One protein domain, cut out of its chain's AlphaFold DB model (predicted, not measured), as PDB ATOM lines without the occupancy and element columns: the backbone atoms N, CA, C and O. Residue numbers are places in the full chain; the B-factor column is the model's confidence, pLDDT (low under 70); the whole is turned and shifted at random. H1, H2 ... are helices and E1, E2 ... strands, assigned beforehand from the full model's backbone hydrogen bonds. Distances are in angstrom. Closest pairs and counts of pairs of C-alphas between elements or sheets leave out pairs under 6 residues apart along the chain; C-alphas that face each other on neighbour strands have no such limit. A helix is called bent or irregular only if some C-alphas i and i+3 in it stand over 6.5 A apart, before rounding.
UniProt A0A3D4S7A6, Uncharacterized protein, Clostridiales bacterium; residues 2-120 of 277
ATOM      1  N   ILE A   2     172.956 144.326 268.343       88.94
ATOM      2  CA  ILE A   2     172.374 144.560 269.676       88.94
ATOM      3  C   ILE A   2     171.965 143.183 270.196       88.94
ATOM      4  O   ILE A   2     171.157 142.515 269.556       88.94
ATOM      5  N   THR A   3     172.594 142.738 271.277       93.12
ATOM      6  CA  THR A   3     172.368 141.430 271.903       93.12
ATOM      7  C   THR A   3     171.647 141.624 273.231       93.12
ATOM      8  O   THR A   3     171.743 142.699 273.817       93.12
ATOM      9  N   GLN A   4     170.982 140.588 273.740       91.25
ATOM     10  CA  GLN A   4     170.326 140.646 275.050       91.25
ATOM     11  C   GLN A   4     171.316 140.994 276.170       91.25
ATOM     12  O   GLN A   4     171.059 141.901 276.946       91.25
ATOM     13  N   GLY A   5     172.518 140.406 276.157       94.50
ATOM     14  CA  GLY A   5     173.569 140.769 277.115       94.50
ATOM     15  C   GLY A   5     174.098 142.206 276.980       94.50
ATOM     16  O   GLY A   5     174.680 142.725 277.923       94.50
ATOM     17  N   PHE A   6     173.925 142.872 275.831       96.06
ATOM     18  CA  PHE A   6     174.204 144.310 275.729       96.06
ATOM     19  C   PHE A   6     173.075 145.140 276.346       96.06
ATOM     20  O   PHE A   6     173.373 146.139 276.981       96.06
ATOM     21  N   ILE A   7     171.818 144.724 276.159       95.12
ATOM     22  CA  ILE A   7     170.642 145.380 276.750       95.12
ATOM     23  C   ILE A   7     170.735 145.322 278.279       95.12
ATOM     24  O   ILE A   7     170.674 146.375 278.899       95.12
ATOM     25  N   ALA A   8     170.994 144.138 278.847       94.19
ATOM     26  CA  ALA A   8     171.173 143.948 280.288       94.19
ATOM     27  C   ALA A   8     172.258 144.878 280.854       94.19
ATOM     28  O   ALA A   8     171.970 145.708 281.693       94.19
ATOM     29  N   LYS A   9     173.464 144.888 280.267       95.31
ATOM     30  CA  LYS A   9     174.548 145.782 280.725       95.31
ATOM     31  C   LYS A   9     174.211 147.274 280.681       95.31
ATOM     32  O   LYS A   9     174.777 148.043 281.446       95.31
ATOM     33  N   VAL A  10     173.393 147.706 279.720       95.88
ATOM     34  CA  VAL A  10     172.934 149.102 279.659       95.88
ATOM     35  C   VAL A  10     171.901 149.358 280.747       95.88
ATOM     36  O   VAL A  10     171.955 150.411 281.366       95.88
ATOM     37  N   HIS A  11     170.995 148.407 280.976       95.12
ATOM     38  CA  HIS A  11     170.014 148.482 282.045       95.12
ATOM     39  C   HIS A  11     170.694 148.550 283.418       95.12
ATOM     40  O   HIS A  11     170.438 149.496 284.148       95.12
ATOM     41  N   ASP A  12     171.630 147.642 283.710       95.00
ATOM     42  CA  ASP A  12     172.387 147.616 284.969       95.00
ATOM     43  C   ASP A  12     173.090 148.961 285.217       95.00
ATOM     44  O   ASP A  12     172.964 149.558 286.278       95.00
ATOM     45  N   ALA A  13     173.772 149.502 284.199       95.75
ATOM     46  CA  ALA A  13     174.433 150.801 284.309       95.75
ATOM     47  C   ALA A  13     173.447 151.967 284.504       95.75
ATOM     48  O   ALA A  13     173.799 152.973 285.108       95.75
ATOM     49  N   PHE A  14     172.242 151.876 283.943       95.75
ATOM     50  CA  PHE A  14     171.197 152.882 284.124       95.75
ATOM     51  C   PHE A  14     170.581 152.805 285.517       95.75
ATOM     52  O   PHE A  14     170.320 153.848 286.105       95.75
ATOM     53  N   ASP A  15     170.377 151.603 286.044       94.94
ATOM     54  CA  ASP A  15     169.816 151.394 287.372       94.94
ATOM     55  C   ASP A  15     170.753 151.904 288.469       94.94
ATOM     56  O   ASP A  15     170.369 152.754 289.267       94.94
ATOM     57  N   GLU A  16     172.022 151.498 288.411       95.81
ATOM     58  CA  GLU A  16     173.060 151.899 289.370       95.81
ATOM     59  C   GLU A  16     173.323 153.413 289.363       95.81
ATOM     60  O   GLU A  16     173.590 154.009 290.403       95.81
ATOM     61  N   LEU A  17     173.200 154.065 288.199       95.12
ATOM     62  CA  LEU A  17     173.309 155.524 288.063       95.12
ATOM     63  C   LEU A  17     171.986 156.262 288.320       95.12
ATOM     64  O   LEU A  17     171.882 157.447 287.994       95.12
ATOM     65  N   ASN A  18     170.968 155.575 288.849       93.75
ATOM     66  CA  ASN A  18     169.647 156.124 289.150       93.75
ATOM     67  C   ASN A  18     168.978 156.834 287.952       93.75
ATOM     68  O   ASN A  18     168.266 157.833 288.090       93.75
ATOM     69  N   TYR A  19     169.203 156.319 286.741       94.56
ATOM     70  CA  TYR A  19     168.647 156.825 285.490       94.56
ATOM     71  C   TYR A  19     167.581 155.873 284.924       94.56
ATOM     72  O   TYR A  19     167.852 154.968 284.135       94.56
ATOM     73  N   HIS A  20     166.320 156.108 285.291       93.06
ATOM     74  CA  HIS A  20     165.214 155.168 285.043       93.06
ATOM     75  C   HIS A  20     164.268 155.576 283.895       93.06
ATOM     76  O   HIS A  20     163.043 155.457 283.997       93.06
ATOM     77  N   GLU A  21     164.800 156.100 282.786       85.69
ATOM     78  CA  GLU A  21     163.973 156.496 281.632       85.69
ATOM     79  C   GLU A  21     163.448 155.283 280.842       85.69
ATOM     80  O   GLU A  21     164.199 154.567 280.182       85.69
ATOM     81  N   LYS A  22     162.120 155.100 280.835       83.31
ATOM     82  CA  LYS A  22     161.433 153.959 280.185       83.31
ATOM     83  C   LYS A  22     160.819 154.273 278.817       83.31
ATOM     84  O   LYS A  22     160.203 153.404 278.194       83.31
ATOM     85  N   ARG A  23     160.896 155.532 278.366       82.94
ATOM     86  CA  ARG A  23     160.180 156.017 277.167       82.94
ATOM     87  C   ARG A  23     161.109 156.549 276.091       82.94
ATOM     88  O   ARG A  23     161.052 156.087 274.956       82.94
ATOM     89  N   CYS A  24     161.935 157.527 276.434       86.44
ATOM     90  CA  CYS A  24     162.882 158.134 275.515       86.44
ATOM     91  C   CYS A  24     164.175 158.464 276.250       86.44
ATOM     92  O   CYS A  24     164.166 158.824 277.424       86.44
ATOM     93  N   LEU A  25     165.295 158.339 275.544       92.44
ATOM     94  CA  LEU A  25     166.584 158.712 276.100       92.44
ATOM     95  C   LEU A  25     166.721 160.229 276.145       92.44
ATOM     96  O   LEU A  25     166.418 160.923 275.174       92.44
ATOM     97  N   ASN A  26     167.254 160.722 277.253       92.38
ATOM     98  CA  ASN A  26     167.674 162.097 277.406       92.38
ATOM     99  C   ASN A  26     169.080 162.106 278.008       92.38
ATOM    100  O   ASN A  26     169.280 161.702 279.151       92.38
ATOM    101  N   PHE A  27     170.054 162.552 277.214       91.62
ATOM    102  CA  PHE A  27     171.453 162.554 277.635       91.62
ATOM    103  C   PHE A  27     171.694 163.483 278.829       91.62
ATOM    104  O   PHE A  27     172.408 163.106 279.748       91.62
ATOM    105  N   ASP A  28     171.070 164.659 278.851       91.00
ATOM    106  CA  ASP A  28     171.279 165.639 279.920       91.00
ATOM    107  C   ASP A  28     170.715 165.127 281.251       91.00
ATOM    108  O   ASP A  28     171.311 165.321 282.306       91.00
ATOM    109  N   LYS A  29     169.581 164.412 281.219       93.12
ATOM    110  CA  LYS A  29     169.052 163.727 282.406       93.12
ATOM    111  C   LYS A  29     169.960 162.591 282.871       93.12
ATOM    112  O   LYS A  29     170.126 162.421 284.071       93.12
ATOM    113  N   PHE A  30     170.530 161.830 281.938       93.81
ATOM    114  CA  PHE A  30     171.495 160.779 282.256       93.81
ATOM    115  C   PHE A  30     172.750 161.355 282.924       93.81
ATOM    116  O   PHE A  30     173.202 160.835 283.937       93.81
ATOM    117  N   GLU A  31     173.278 162.460 282.398       91.81
ATOM    118  CA  GLU A  31     174.439 163.146 282.963       91.81
ATOM    119  C   GLU A  31     174.156 163.694 284.365       91.81
ATOM    120  O   GLU A  31     174.955 163.470 285.270       91.81
ATOM    121  N   LYS A  32     172.982 164.300 284.582       91.62
ATOM    122  CA  LYS A  32     172.546 164.748 285.916       91.62
ATOM    123  C   LYS A  32     172.383 163.597 286.907       91.62
ATOM    124  O   LYS A  32     172.814 163.718 288.044       91.62
ATOM    125  N   ALA A  33     171.784 162.482 286.489       93.44
ATOM    126  CA  ALA A  33     171.614 161.313 287.351       93.44
ATOM    127  C   ALA A  33     172.967 160.687 287.736       93.44
ATOM    128  O   ALA A  33     173.183 160.329 288.892       93.44
ATOM    129  N   ALA A  34     173.911 160.632 286.791       93.94
ATOM    130  CA  ALA A  34     175.263 160.154 287.051       93.94
ATOM    131  C   ALA A  34     176.055 161.094 287.973       93.94
ATOM    132  O   ALA A  34     176.731 160.610 288.877       93.94
ATOM    133  N   ALA A  35     175.957 162.414 287.773       92.88
ATOM    134  CA  ALA A  35     176.565 163.401 288.664       92.88
ATOM    135  C   ALA A  35     176.005 163.271 290.084       92.88
ATOM    136  O   ALA A  35     176.780 163.131 291.026       92.88
ATOM    137  N   ARG A  36     174.678 163.178 290.220       93.50
ATOM    138  CA  ARG A  36     174.023 162.979 291.513       93.50
ATOM    139  C   ARG A  36     174.422 161.677 292.185       93.50
ATOM    140  O   ARG A  36     174.686 161.654 293.378       93.50
ATOM    141  N   THR A  37     174.492 160.585 291.432       95.12
ATOM    142  CA  THR A  37     174.957 159.308 291.985       95.12
ATOM    143  C   THR A  37     176.397 159.431 292.479       95.12
ATOM    144  O   THR A  37     176.681 159.017 293.597       95.12
ATOM    145  N   LEU A  38     177.286 160.066 291.700       95.75
ATOM    146  CA  LEU A  38     178.676 160.295 292.098       95.75
ATOM    147  C   LEU A  38     178.770 161.096 293.401       95.75
ATOM    148  O   LEU A  38     179.531 160.716 294.282       95.75
ATOM    149  N   THR A  39     178.010 162.185 293.539       95.62
ATOM    150  CA  THR A  39     178.073 163.054 294.728       95.62
ATOM    151  C   THR A  39     177.566 162.393 296.006       95.62
ATOM    152  O   THR A  39     177.845 162.908 297.083       95.62
ATOM    153  N   HIS A  40     176.889 161.248 295.895       96.06
ATOM    154  CA  HIS A  40     176.391 160.466 297.026       96.06
ATOM    155  C   HIS A  40     177.123 159.132 297.189       96.06
ATOM    156  O   HIS A  40     176.725 158.334 298.032       96.06
ATOM    157  N   CYS A  41     178.169 158.846 296.410       96.94
ATOM    158  CA  CYS A  41     178.947 157.624 296.585       96.94
ATOM    159  C   CYS A  41     179.552 157.568 297.993       96.94
ATOM    160  O   CYS A  41     180.203 158.513 298.440       96.94
ATOM    161  N   LYS A  42     179.363 156.442 298.682       95.06
ATOM    162  CA  LYS A  42     179.876 156.252 300.039       95.06
ATOM    163  C   LYS A  42     181.400 156.156 300.052       95.06
ATOM    164  O   LYS A  42     182.068 156.890 300.784       95.06
ATOM    165  N   ASP A  43     181.950 155.277 299.224       95.31
ATOM    166  CA  ASP A  43     183.376 154.967 299.189       95.31
ATOM    167  C   ASP A  43     183.995 155.323 297.826       95.31
ATOM    168  O   ASP A  43     183.302 155.487 296.815       95.31
ATOM    169  N   LEU A  44     185.329 155.439 297.765       94.69
ATOM    170  CA  LEU A  44     186.028 155.694 296.500       94.69
ATOM    171  C   LEU A  44     185.722 154.609 295.448       94.69
ATOM    172  O   LEU A  44     185.611 154.916 294.260       94.69
ATOM    173  N   SER A  45     185.549 153.349 295.865       94.88
ATOM    174  CA  SER A  45     185.187 152.244 294.967       94.88
ATOM    175  C   SER A  45     183.837 152.456 294.282       94.88
ATOM    176  O   SER A  45     183.738 152.234 293.075       94.88
ATOM    177  N   ASP A  46     182.835 152.949 295.017       96.19
ATOM    178  CA  ASP A  46     181.508 153.261 294.473       96.19
ATOM    179  C   ASP A  46     181.620 154.352 293.402       96.19
ATOM    180  O   ASP A  46     181.071 154.234 292.306       96.19
ATOM    181  N   ALA A  47     182.413 155.387 293.689       95.62
ATOM    182  CA  ALA A  47     182.658 156.488 292.769       95.62
ATOM    183  C   ALA A  47     183.388 156.026 291.495       95.62
ATOM    184  O   ALA A  47     183.053 156.448 290.385       95.62
ATOM    185  N   ILE A  48     184.360 155.118 291.618       94.19
ATOM    186  CA  ILE A  48     185.037 154.506 290.467       94.19
ATOM    187  C   ILE A  48     184.036 153.740 289.598       94.19
ATOM    188  O   ILE A  48     184.062 153.883 288.370       94.19
ATOM    189  N   ASP A  49     183.157 152.945 290.204       95.19
ATOM    190  CA  ASP A  49     182.170 152.159 289.469       95.19
ATOM    191  C   ASP A  49     181.101 153.043 288.814       95.19
ATOM    192  O   ASP A  49     180.805 152.841 287.629       95.19
ATOM    193  N   ALA A  50     180.649 154.110 289.483       95.50
ATOM    194  CA  ALA A  50     179.787 155.135 288.894       95.50
ATOM    195  C   ALA A  50     180.411 155.728 287.618       95.50
ATOM    196  O   ALA A  50     179.804 155.739 286.540       95.50
ATOM    197  N   VAL A  51     181.676 156.154 287.693       94.25
ATOM    198  CA  VAL A  51     182.374 156.743 286.543       94.25
ATOM    199  C   VAL A  51     182.622 155.703 285.440       94.25
ATOM    200  O   VAL A  51     182.498 156.023 284.253       94.25
ATOM    201  N   ARG A  52     182.919 154.440 285.777       93.56
ATOM    202  CA  ARG A  52     183.056 153.348 284.791       93.56
ATOM    203  C   ARG A  52     181.753 153.101 284.036       93.56
ATOM    204  O   ARG A  52     181.779 152.986 282.806       93.56
ATOM    205  N   MET A  53     180.628 153.038 284.745       95.00
ATOM    206  CA  MET A  53     179.305 152.845 284.152       95.00
ATOM    207  C   MET A  53     178.920 154.024 283.263       95.00
ATOM    208  O   MET A  53     178.518 153.821 282.111       95.00
ATOM    209  N   TYR A  54     179.163 155.253 283.728       94.81
ATOM    210  CA  TYR A  54     178.953 156.450 282.919       94.81
ATOM    211  C   TYR A  54     179.777 156.392 281.628       94.81
ATOM    212  O   TYR A  54     179.247 156.564 280.528       94.81
ATOM    213  N   GLN A  55     181.066 156.058 281.728       92.56
ATOM    214  CA  GLN A  55     181.964 155.945 280.578       92.56
ATOM    215  C   GLN A  55     181.560 154.834 279.605       92.56
ATOM    216  O   GLN A  55     181.702 155.002 278.388       92.56
ATOM    217  N   PHE A  56     181.063 153.700 280.099       93.88
ATOM    218  CA  PHE A  56     180.509 152.647 279.251       93.88
ATOM    219  C   PHE A  56     179.333 153.178 278.422       93.88
ATOM    220  O   PHE A  56     179.345 153.045 277.190       93.88
ATOM    221  N   CYS A  57     178.369 153.825 279.080       95.19
ATOM    222  CA  CYS A  57     177.188 154.399 278.443       95.19
ATOM    223  C   CYS A  57     177.568 155.490 277.440       95.19
ATOM    224  O   CYS A  57     177.175 155.419 276.275       95.19
ATOM    225  N   LEU A  58     178.428 156.429 277.838       93.31
ATOM    226  CA  LEU A  58     178.935 157.502 276.990       93.31
ATOM    227  C   LEU A  58     179.582 156.960 275.705       93.31
ATOM    228  O   LEU A  58     179.196 157.334 274.597       93.31
ATOM    229  N   LYS A  59     180.532 156.021 275.829       91.94
ATOM    230  CA  LYS A  59     181.244 155.420 274.682       91.94
ATOM    231  C   LYS A  59     180.317 154.642 273.746       91.94
ATOM    232  O   LYS A  59     180.696 154.346 272.609       91.94
ATOM    233  N   LYS A  60     179.138 154.235 274.223       95.06
ATOM    234  CA  LYS A  60     178.163 153.434 273.475       95.06
ATOM    235  C   LYS A  60     176.862 154.180 273.198       95.06
ATOM    236  O   LYS A  60     175.962 153.550 272.645       95.06
ATOM    237  N   TRP A  61     176.783 155.483 273.463       94.62
ATOM    238  CA  TRP A  61     175.527 156.232 273.451       94.62
ATOM    239  C   TRP A  61     174.741 156.075 272.144       94.62
ATOM    240  O   TRP A  61     173.615 155.599 272.156       94.62
ATOM    241  N   THR A  62     175.373 156.276 270.984       94.31
ATOM    242  CA  THR A  62     174.717 156.084 269.672       94.31
ATOM    243  C   THR A  62     174.208 154.656 269.436       94.31
ATOM    244  O   THR A  62     173.278 154.420 268.662       94.31
ATOM    245  N   LYS A  63     174.835 153.650 270.054       95.81
ATOM    246  CA  LYS A  63     174.356 152.262 270.000       95.81
ATOM    247  C   LYS A  63     173.189 152.045 270.968       95.81
ATOM    248  O   LYS A  63     172.301 151.266 270.631       95.81
ATOM    249  N   ILE A  64     173.206 152.706 272.125       96.12
ATOM    250  CA  ILE A  64     172.123 152.711 273.116       96.12
ATOM    251  C   ILE A  64     170.876 153.387 272.530       96.12
ATOM    252  O   ILE A  64     169.800 152.809 272.601       96.12
ATOM    253  N   GLU A  65     171.021 154.506 271.819       95.12
ATOM    254  CA  GLU A  65     169.923 155.155 271.080       95.12
ATOM    255  C   GLU A  65     169.267 154.193 270.085       95.12
ATOM    256  O   GLU A  65     168.079 153.897 270.178       95.12
ATOM    257  N   LYS A  66     170.071 153.562 269.221       94.38
ATOM    258  CA  LYS A  66     169.576 152.545 268.273       94.38
ATOM    259  C   LYS A  66     168.944 151.330 268.957       94.38
ATOM    260  O   LYS A  66     168.166 150.614 268.325       94.38
ATOM    261  N   MET A  67     169.352 151.025 270.188       94.50
ATOM    262  CA  MET A  67     168.768 149.957 270.992       94.50
ATOM    263  C   MET A  67     167.394 150.368 271.503       94.50
ATOM    264  O   MET A  67     166.461 149.597 271.301       94.50
ATOM    265  N   PHE A  68     167.247 151.567 272.067       92.94
ATOM    266  CA  PHE A  68     165.949 152.105 272.473       92.94
ATOM    267  C   PHE A  68     164.984 152.155 271.281       92.94
ATOM    268  O   PHE A  68     163.899 151.594 271.367       92.94
ATOM    269  N   ASP A  69     165.409 152.644 270.114       91.00
ATOM    270  CA  ASP A  69     164.539 152.722 268.926       91.00
ATOM    271  C   ASP A  69     163.988 151.362 268.456       91.00
ATOM    272  O   ASP A  69     162.913 151.279 267.864       91.00
ATOM    273  N   ARG A  70     164.748 150.276 268.649       92.19
ATOM    274  CA  ARG A  70     164.458 148.962 268.038       92.19
ATOM    275  C   ARG A  70     164.036 147.887 269.028       92.19
ATOM    276  O   ARG A  70     163.538 146.841 268.607       92.19
ATOM    277  N   LYS A  71     164.367 148.063 270.304       93.56
ATOM    278  CA  LYS A  71     164.321 147.027 271.343       93.56
ATOM    279  C   LYS A  71     163.823 147.574 272.687       93.56
ATOM    280  O   LYS A  71     164.052 146.919 273.697       93.56
ATOM    281  N   LEU A  72     163.112 148.710 272.699       92.06
ATOM    282  CA  LEU A  72     162.546 149.301 273.920       92.06
ATOM    283  C   LEU A  72     161.705 148.312 274.731       92.06
ATOM    284  O   LEU A  72     161.834 148.268 275.946       92.06
ATOM    285  N   SER A  73     160.877 147.496 274.070       91.62
ATOM    286  CA  SER A  73     160.036 146.514 274.766       91.62
ATOM    287  C   SER A  73     160.867 145.523 275.581       91.62
ATOM    288  O   SER A  73     160.530 145.274 276.724       91.62
ATOM    289  N   ILE A  74     161.976 145.038 275.015       91.81
ATOM    290  CA  ILE A  74     162.893 144.102 275.680       91.81
ATOM    291  C   ILE A  74     163.704 144.812 276.765       91.81
ATOM    292  O   ILE A  74     164.019 144.216 277.782       91.81
ATOM    293  N   PHE A  75     164.065 146.081 276.565       92.06
ATOM    294  CA  PHE A  75     164.726 146.869 277.608       92.06
ATOM    295  C   PHE A  75     163.815 147.050 278.832       92.06
ATOM    296  O   PHE A  75     164.269 146.893 279.956       92.06
ATOM    297  N   ASN A  76     162.523 147.294 278.609       92.12
ATOM    298  CA  ASN A  76     161.528 147.474 279.666       92.12
ATOM    299  C   ASN A  76     161.051 146.158 280.317       92.12
ATOM    300  O   ASN A  76     160.182 146.214 281.183       92.12
ATOM    301  N   GLU A  77     161.559 144.993 279.893       92.81
ATOM    302  CA  GLU A  77     161.334 143.710 280.585       92.81
ATOM    303  C   GLU A  77     162.201 143.569 281.847       92.81
ATOM    304  O   GLU A  77     161.921 142.703 282.669       92.81
ATOM    305  N   TYR A  78     163.249 144.387 281.987       90.31
ATOM    306  CA  TYR A  78     164.101 144.422 283.172       90.31
ATOM    307  C   TYR A  78     163.504 145.380 284.210       90.31
ATOM    308  O   TYR A  78     163.013 146.461 283.865       90.31
ATOM    309  N   ASP A  79     163.542 144.969 285.475       88.19
ATOM    310  CA  ASP A  79     163.111 145.785 286.604       88.19
ATOM    311  C   ASP A  79     164.284 146.596 287.156       88.19
ATOM    312  O   ASP A  79     165.422 146.132 287.162       88.19
ATOM    313  N   TYR A  80     163.986 147.810 287.620       85.38
ATOM    314  CA  TYR A  80     164.939 148.654 288.336       85.38
ATOM    315  C   TYR A  80     164.909 148.255 289.812       85.38
ATOM    316  O   TYR A  80     163.919 148.512 290.504       85.38
ATOM    317  N   GLU A  81     165.960 147.579 290.256       83.38
ATOM    318  CA  GLU A  81     166.130 147.056 291.614       83.38
ATOM    319  C   GLU A  81     166.944 148.022 292.492       83.38
ATOM    320  O   GLU A  81     166.919 147.911 293.721       83.38
ATOM    321  N   GLY A  82     167.587 149.018 291.874       71.88
ATOM    322  CA  GLY A  82     168.359 150.065 292.525       71.88
ATOM    323  C   GLY A  82     169.842 149.727 292.664       71.88
ATOM    324  O   GLY A  82     170.400 148.883 291.967       71.88
ATOM    325  N   ASN A  83     170.488 150.438 293.583       75.06
ATOM    326  CA  ASN A  83     171.921 150.413 293.849       75.06
ATOM    327  C   ASN A  83     172.400 149.086 294.479       75.06
ATOM    328  O   ASN A  83     172.518 148.970 295.700       75.06
ATOM    329  N   SER A  84     172.662 148.072 293.653       81.38
ATOM    330  CA  SER A  84     173.174 146.763 294.085       81.38
ATOM    331  C   SER A  84     174.702 146.728 294.199       81.38
ATOM    332  O   SER A  84     175.247 145.962 294.998       81.38
ATOM    333  N   LEU A  85     175.384 147.563 293.410       88.69
ATOM    334  CA  LEU A  85     176.835 147.700 293.378       88.69
ATOM    335  C   LEU A  85     177.293 148.999 294.040       88.69
ATOM    336  O   LEU A  85     178.210 148.960 294.854       88.69
ATOM    337  N   ILE A  86     176.683 150.129 293.677       93.94
ATOM    338  CA  ILE A  86     177.127 151.460 294.106       93.94
ATOM    339  C   ILE A  86     176.402 151.837 295.390       93.94
ATOM    340  O   ILE A  86     175.229 152.186 295.351       93.94
ATOM    341  N   SER A  87     177.086 151.838 296.529       94.81
ATOM    342  CA  SER A  87     176.474 152.314 297.773       94.81
ATOM    343  C   SER A  87     176.340 153.837 297.769       94.81
ATOM    344  O   SER A  87     177.333 154.556 297.630       94.81
ATOM    345  N   VAL A  88     175.114 154.333 297.963       94.19
ATOM    346  CA  VAL A  88     174.823 155.770 298.077       94.19
ATOM    347  C   VAL A  88     174.455 156.161 299.508       94.19
ATOM    348  O   VAL A  88     173.820 155.387 300.230       94.19
ATOM    349  N   VAL A  89     174.866 157.356 299.924       95.25
ATOM    350  CA  VAL A  89     174.571 157.933 301.241       95.25
ATOM    351  C   VAL A  89     173.453 158.972 301.166       95.25
ATOM    352  O   VAL A  89     172.994 159.334 300.083       95.25
ATOM    353  N   SER A  90     172.979 159.419 302.328       94.44
ATOM    354  CA  SER A  90     171.993 160.497 302.411       94.44
ATOM    355  C   SER A  90     172.609 161.857 302.063       94.44
ATOM    356  O   SER A  90     173.822 162.032 302.156       94.44
ATOM    357  N   ASP A  91     171.770 162.832 301.712       94.00
ATOM    358  CA  ASP A  91     172.182 164.220 301.470       94.00
ATOM    359  C   ASP A  91     173.009 164.794 302.645       94.00
ATOM    360  O   ASP A  91     174.016 165.464 302.419       94.00
ATOM    361  N   ASP A  92     172.637 164.484 303.896       92.69
ATOM    362  CA  ASP A  92     173.348 164.944 305.102       92.69
ATOM    363  C   ASP A  92     174.756 164.335 305.217       92.69
ATOM    364  O   ASP A  92     175.700 165.016 305.617       92.69
ATOM    365  N   ASP A  93     174.905 163.061 304.845       92.75
ATOM    366  CA  ASP A  93     176.185 162.344 304.881       92.75
ATOM    367  C   ASP A  93     177.094 162.699 303.691       92.75
ATOM    368  O   ASP A  93     178.304 162.499 303.759       92.75
ATOM    369  N   ALA A  94     176.524 163.213 302.595       93.44
ATOM    370  CA  ALA A  94     177.268 163.661 301.417       93.44
ATOM    371  C   ALA A  94     177.932 165.040 301.614       93.44
ATOM    372  O   ALA A  94     178.812 165.437 300.839       93.44
ATOM    373  N   LEU A  95     177.519 165.797 302.638       92.56
ATOM    374  CA  LEU A  95     178.095 167.103 302.955       92.56
ATOM    375  C   LEU A  95     179.568 166.978 303.360       92.56
ATOM    376  O   LEU A  95     179.952 166.140 304.168       92.56
ATOM    377  N   GLY A  96     180.403 167.870 302.823       92.75
ATOM    378  CA  GLY A  96     181.845 167.857 303.085       92.75
ATOM    379  C   GLY A  96     182.631 166.841 302.250       92.75
ATOM    380  O   GLY A  96     183.859 166.829 302.342       92.75
ATOM    381  N   THR A  97     181.973 166.057 301.393       96.56
ATOM    382  CA  THR A  97     182.637 165.181 300.422       96.56
ATOM    383  C   THR A  97     182.624 165.801 299.025       96.56
ATOM    384  O   THR A  97     181.623 166.343 298.544       96.56
ATOM    385  N   TYR A  98     183.773 165.722 298.359       96.31
ATOM    386  CA  TYR A  98     183.995 166.254 297.021       96.31
ATOM    387  C   TYR A  98     184.671 165.193 296.163       96.31
ATOM    388  O   TYR A  98     185.665 164.591 296.563       96.31
ATOM    389  N   PHE A  99     184.173 164.998 294.951       95.50
ATOM    390  CA  PHE A  99     184.744 164.088 293.975       95.50
ATOM    391  C   PHE A  99     185.424 164.871 292.866       95.50
ATOM    392  O   PHE A  99     184.832 165.760 292.261       95.50
ATOM    393  N   ILE A 100     186.672 164.529 292.569       93.94
ATOM    394  CA  ILE A 100     187.428 165.121 291.473       93.94
ATOM    395  C   ILE A 100     187.628 164.046 290.414       93.94
ATOM    396  O   ILE A 100     188.179 162.984 290.694       93.94
ATOM    397  N   THR A 101     187.190 164.299 289.182       91.94
ATOM    398  CA  THR A 101     187.310 163.311 288.106       91.94
ATOM    399  C   THR A 101     187.420 163.957 286.733       91.94
ATOM    400  O   THR A 101     186.849 165.005 286.461       91.94
ATOM    401  N   ASN A 102     188.128 163.303 285.817       87.19
ATOM    402  CA  ASN A 102     188.089 163.605 284.384       87.19
ATOM    403  C   ASN A 102     187.246 162.584 283.593       87.19
ATOM    404  O   ASN A 102     187.349 162.491 282.366       87.19
ATOM    405  N   GLY A 103     186.466 161.762 284.301       86.38
ATOM    406  CA  GLY A 103     185.685 160.660 283.755       86.38
ATOM    407  C   GLY A 103     184.199 160.954 283.552       86.38
ATOM    408  O   GLY A 103     183.519 160.119 282.964       86.38
ATOM    409  N   ILE A 104     183.685 162.117 283.955       80.75
ATOM    410  CA  ILE A 104     182.303 162.541 283.675       80.75
ATOM    411  C   ILE A 104     182.331 163.701 282.671       80.75
ATOM    412  O   ILE A 104     182.294 164.859 283.055       80.75
ATOM    413  N   ASN A 105     182.514 163.385 281.379       68.62
ATOM    414  CA  ASN A 105     182.388 164.337 280.260       68.62
ATOM    415  C   ASN A 105     182.367 163.625 278.892       68.62
ATOM    416  O   ASN A 105     183.029 162.601 278.704       68.62
ATOM    417  N   LYS A 106     181.753 164.263 277.885       54.62
ATOM    418  CA  LYS A 106     181.994 164.044 276.441       54.62
ATOM    419  C   LYS A 106     183.416 164.433 275.984       54.62
ATOM    420  O   LYS A 106     183.930 163.839 275.034       54.62
ATOM    421  N   LYS A 107     184.064 165.420 276.614       58.62
ATOM    422  CA  LYS A 107     185.429 165.897 276.318       58.62
ATOM    423  C   LYS A 107     186.423 165.412 277.383       58.62
ATOM    424  O   LYS A 107     186.593 166.016 278.429       58.62
ATOM    425  N   VAL A 108     187.162 164.355 277.057       54.69
ATOM    426  CA  VAL A 108     188.115 163.593 277.909       54.69
ATOM    427  C   VAL A 108     189.246 164.420 278.587       54.69
ATOM    428  O   VAL A 108     190.109 163.858 279.253       54.69
ATOM    429  N   LYS A 109     189.305 165.746 278.412       62.84
ATOM    430  CA  LYS A 109     190.435 166.594 278.843       62.84
ATOM    431  C   LYS A 109     190.134 167.560 279.988       62.84
ATOM    432  O   LYS A 109     191.073 168.171 280.485       62.84
ATOM    433  N   GLU A 110     188.873 167.729 280.364       82.12
ATOM    434  CA  GLU A 110     188.485 168.615 281.467       82.12
ATOM    435  C   GLU A 110     188.476 167.821 282.781       82.12
ATOM    436  O   GLU A 110     188.175 166.625 282.784       82.12
ATOM    437  N   ILE A 111     188.856 168.475 283.878       88.62
ATOM    438  CA  ILE A 111     188.702 167.938 285.233       88.62
ATOM    439  C   ILE A 111     187.463 168.589 285.822       88.62
ATOM    440  O   ILE A 111     187.268 169.792 285.655       88.62
ATOM    441  N   PHE A 112     186.658 167.794 286.505       90.44
ATOM    442  CA  PHE A 112     185.445 168.220 287.173       90.44
ATOM    443  C   PHE A 112     185.598 168.068 288.673       90.44
ATOM    444  O   PHE A 112     186.224 167.110 289.131       90.44
ATOM    445  N   VAL A 113     184.994 168.995 289.407       92.94
ATOM    446  CA  VAL A 113     184.691 168.828 290.826       92.94
ATOM    447  C   VAL A 113     183.196 168.594 290.940       92.94
ATOM    448  O   VAL A 113     182.418 169.379 290.404       92.94
ATOM    449  N   ALA A 114     182.807 167.528 291.630       93.62
ATOM    450  CA  ALA A 114     181.431 167.203 291.947       93.62
ATOM    451  C   ALA A 114     181.233 167.167 293.467       93.62
ATOM    452  O   ALA A 114     182.040 166.582 294.183       93.62
ATOM    453  N   SER A 115     180.175 167.784 293.972       94.44
ATOM    454  CA  SER A 115     179.744 167.681 295.366       94.44
ATOM    455  C   SER A 115     178.269 168.030 295.469       94.44
ATOM    456  O   SER A 115     177.797 168.927 294.774       94.44
ATOM    457  N   TYR A 116     177.567 167.382 296.397       93.00
ATOM    458  CA  TYR A 116     176.202 167.761 296.761       93.00
ATOM    459  C   TYR A 116     176.119 169.208 297.286       93.00
ATOM    460  O   TYR A 116     175.079 169.850 297.205       93.00
ATOM    461  N   SER A 117     177.240 169.760 297.760       89.06
ATOM    462  CA  SER A 117     177.319 171.128 298.288       89.06
ATOM    463  C   SER A 117     177.214 172.227 297.215       89.06
ATOM    464  O   SER A 117     177.223 173.407 297.562       89.06
ATOM    465  N   PHE A 118     177.167 171.879 295.924       86.25
ATOM    466  CA  PHE A 118     177.105 172.836 294.816       86.25
ATOM    467  C   PHE A 118     175.733 172.831 294.137       86.25
ATOM    468  O   PHE A 118     175.162 171.769 293.910       86.25
ATOM    469  N   ASP A 119     175.255 174.003 293.706       81.06
ATOM    470  CA  ASP A 119     173.944 174.152 293.048       81.06
ATOM    471  C   ASP A 119     173.795 173.298 291.777       81.06
ATOM    472  O   ASP A 119     172.732 172.740 291.508       81.06
ATOM    473  N   GLU A 120     174.861 173.195 290.976       77.06
ATOM    474  CA  GLU A 120     174.885 172.367 289.761       77.06
ATOM    475  C   GLU A 120     175.421 170.950 290.018       77.06
ATOM    476  O   GLU A 120     175.553 170.169 289.076       77.06
TER     477      GLU A 120
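AT A GLANCE: This is residues 2 to 120 of the 277 residues of an uncharacterized protein of Clostridiales bacterium (UniProt A0A3D4S7A6). Two shorter helices, H1 and H2, pack on one long helix, H3, which turns sharply near residue 65; at the other end of the model, by the last residues of H2, sits a small two-stranded hairpin, E1 and E2. A long link, residues 76 to 90, runs back from the end of H3 to the short helix H4, which lies near the hairpin. The printed part has 119 residues, with four named helices and then two named strands along it, H1 H2 H3 H4 E1 E2; the sheet, in the order E1, E2, is antiparallel and the class is mostly helix. The whole is compact, with a radius of gyration of the C-alphas of 14.3 A, and spans 43 by 31 by 23 A.

IN THESE COORDINATES: H1 is residues 4 to 16, 18.4 A from first to last C-alpha, and begins at C-alpha 4 at (170.326, 140.646, 275.050). H2 is residues 27 to 39, 18.3 A. H3 is residues 44 to 75, 29.8 A, with a kink of 96 degrees near residue 65, where C-alpha 65 stands at (169.923, 155.155, 271.080); it is irregular, C-alphas 70 and 73 being 8.4 A apart. H4 is residues 91 to 94, 5.1 A. E1 is residues 97 to 101, 13.3 A. E2 is residues 112 to 114, 6.3 A, and ends at C-alpha 114 at (181.431, 167.203, 291.947).

HOW THE PARTS SIT: H1 touches H3 at a steep tilt of 49 degrees, opposite ways; their closest C-alphas, of Ala 13 and Met 53, are 5.3 A apart. H1 and H2 are near each other, with 7 pairs of C-alphas within 10 A. H2 and H3 form a helical hairpin at a shallow tilt of 25 degrees, opposite ways; residues 34 to 38 of H2 touch residues 46 to 54 of H3, the closest C-alphas being those of Leu 38 and Ala 47, 5.5 A. H2 and H4 are close but not clearly touching, with the C-alphas of Thr 39 and Ala 94 closest at 6.8 A. The closest C-alphas of H2 and E2 are those of Thr 39 and Ala 114, 6.0 A. E1 and E2 form a hairpin, antiparallel at 155 degrees, with N 99 and O 114 2.8 A apart and N 101 and O 112 3.0 A apart, both within hydrogen-bond range. In H1 and H2 every O i to N i+4 pair is within hydrogen-bond range, in H3 24 of 28 are, and H4 is too short for such a pair.

THE WHOLE: The C-alphas farthest apart, of Arg 70 and Gly 96, are 43.4 A apart. The printed part has no cut. The link from H3 to H4 is long, 15 residues. The mean pLDDT of the printed part is 90.7, and residues 105 to 109, in the link from E1 to E2, are under 70.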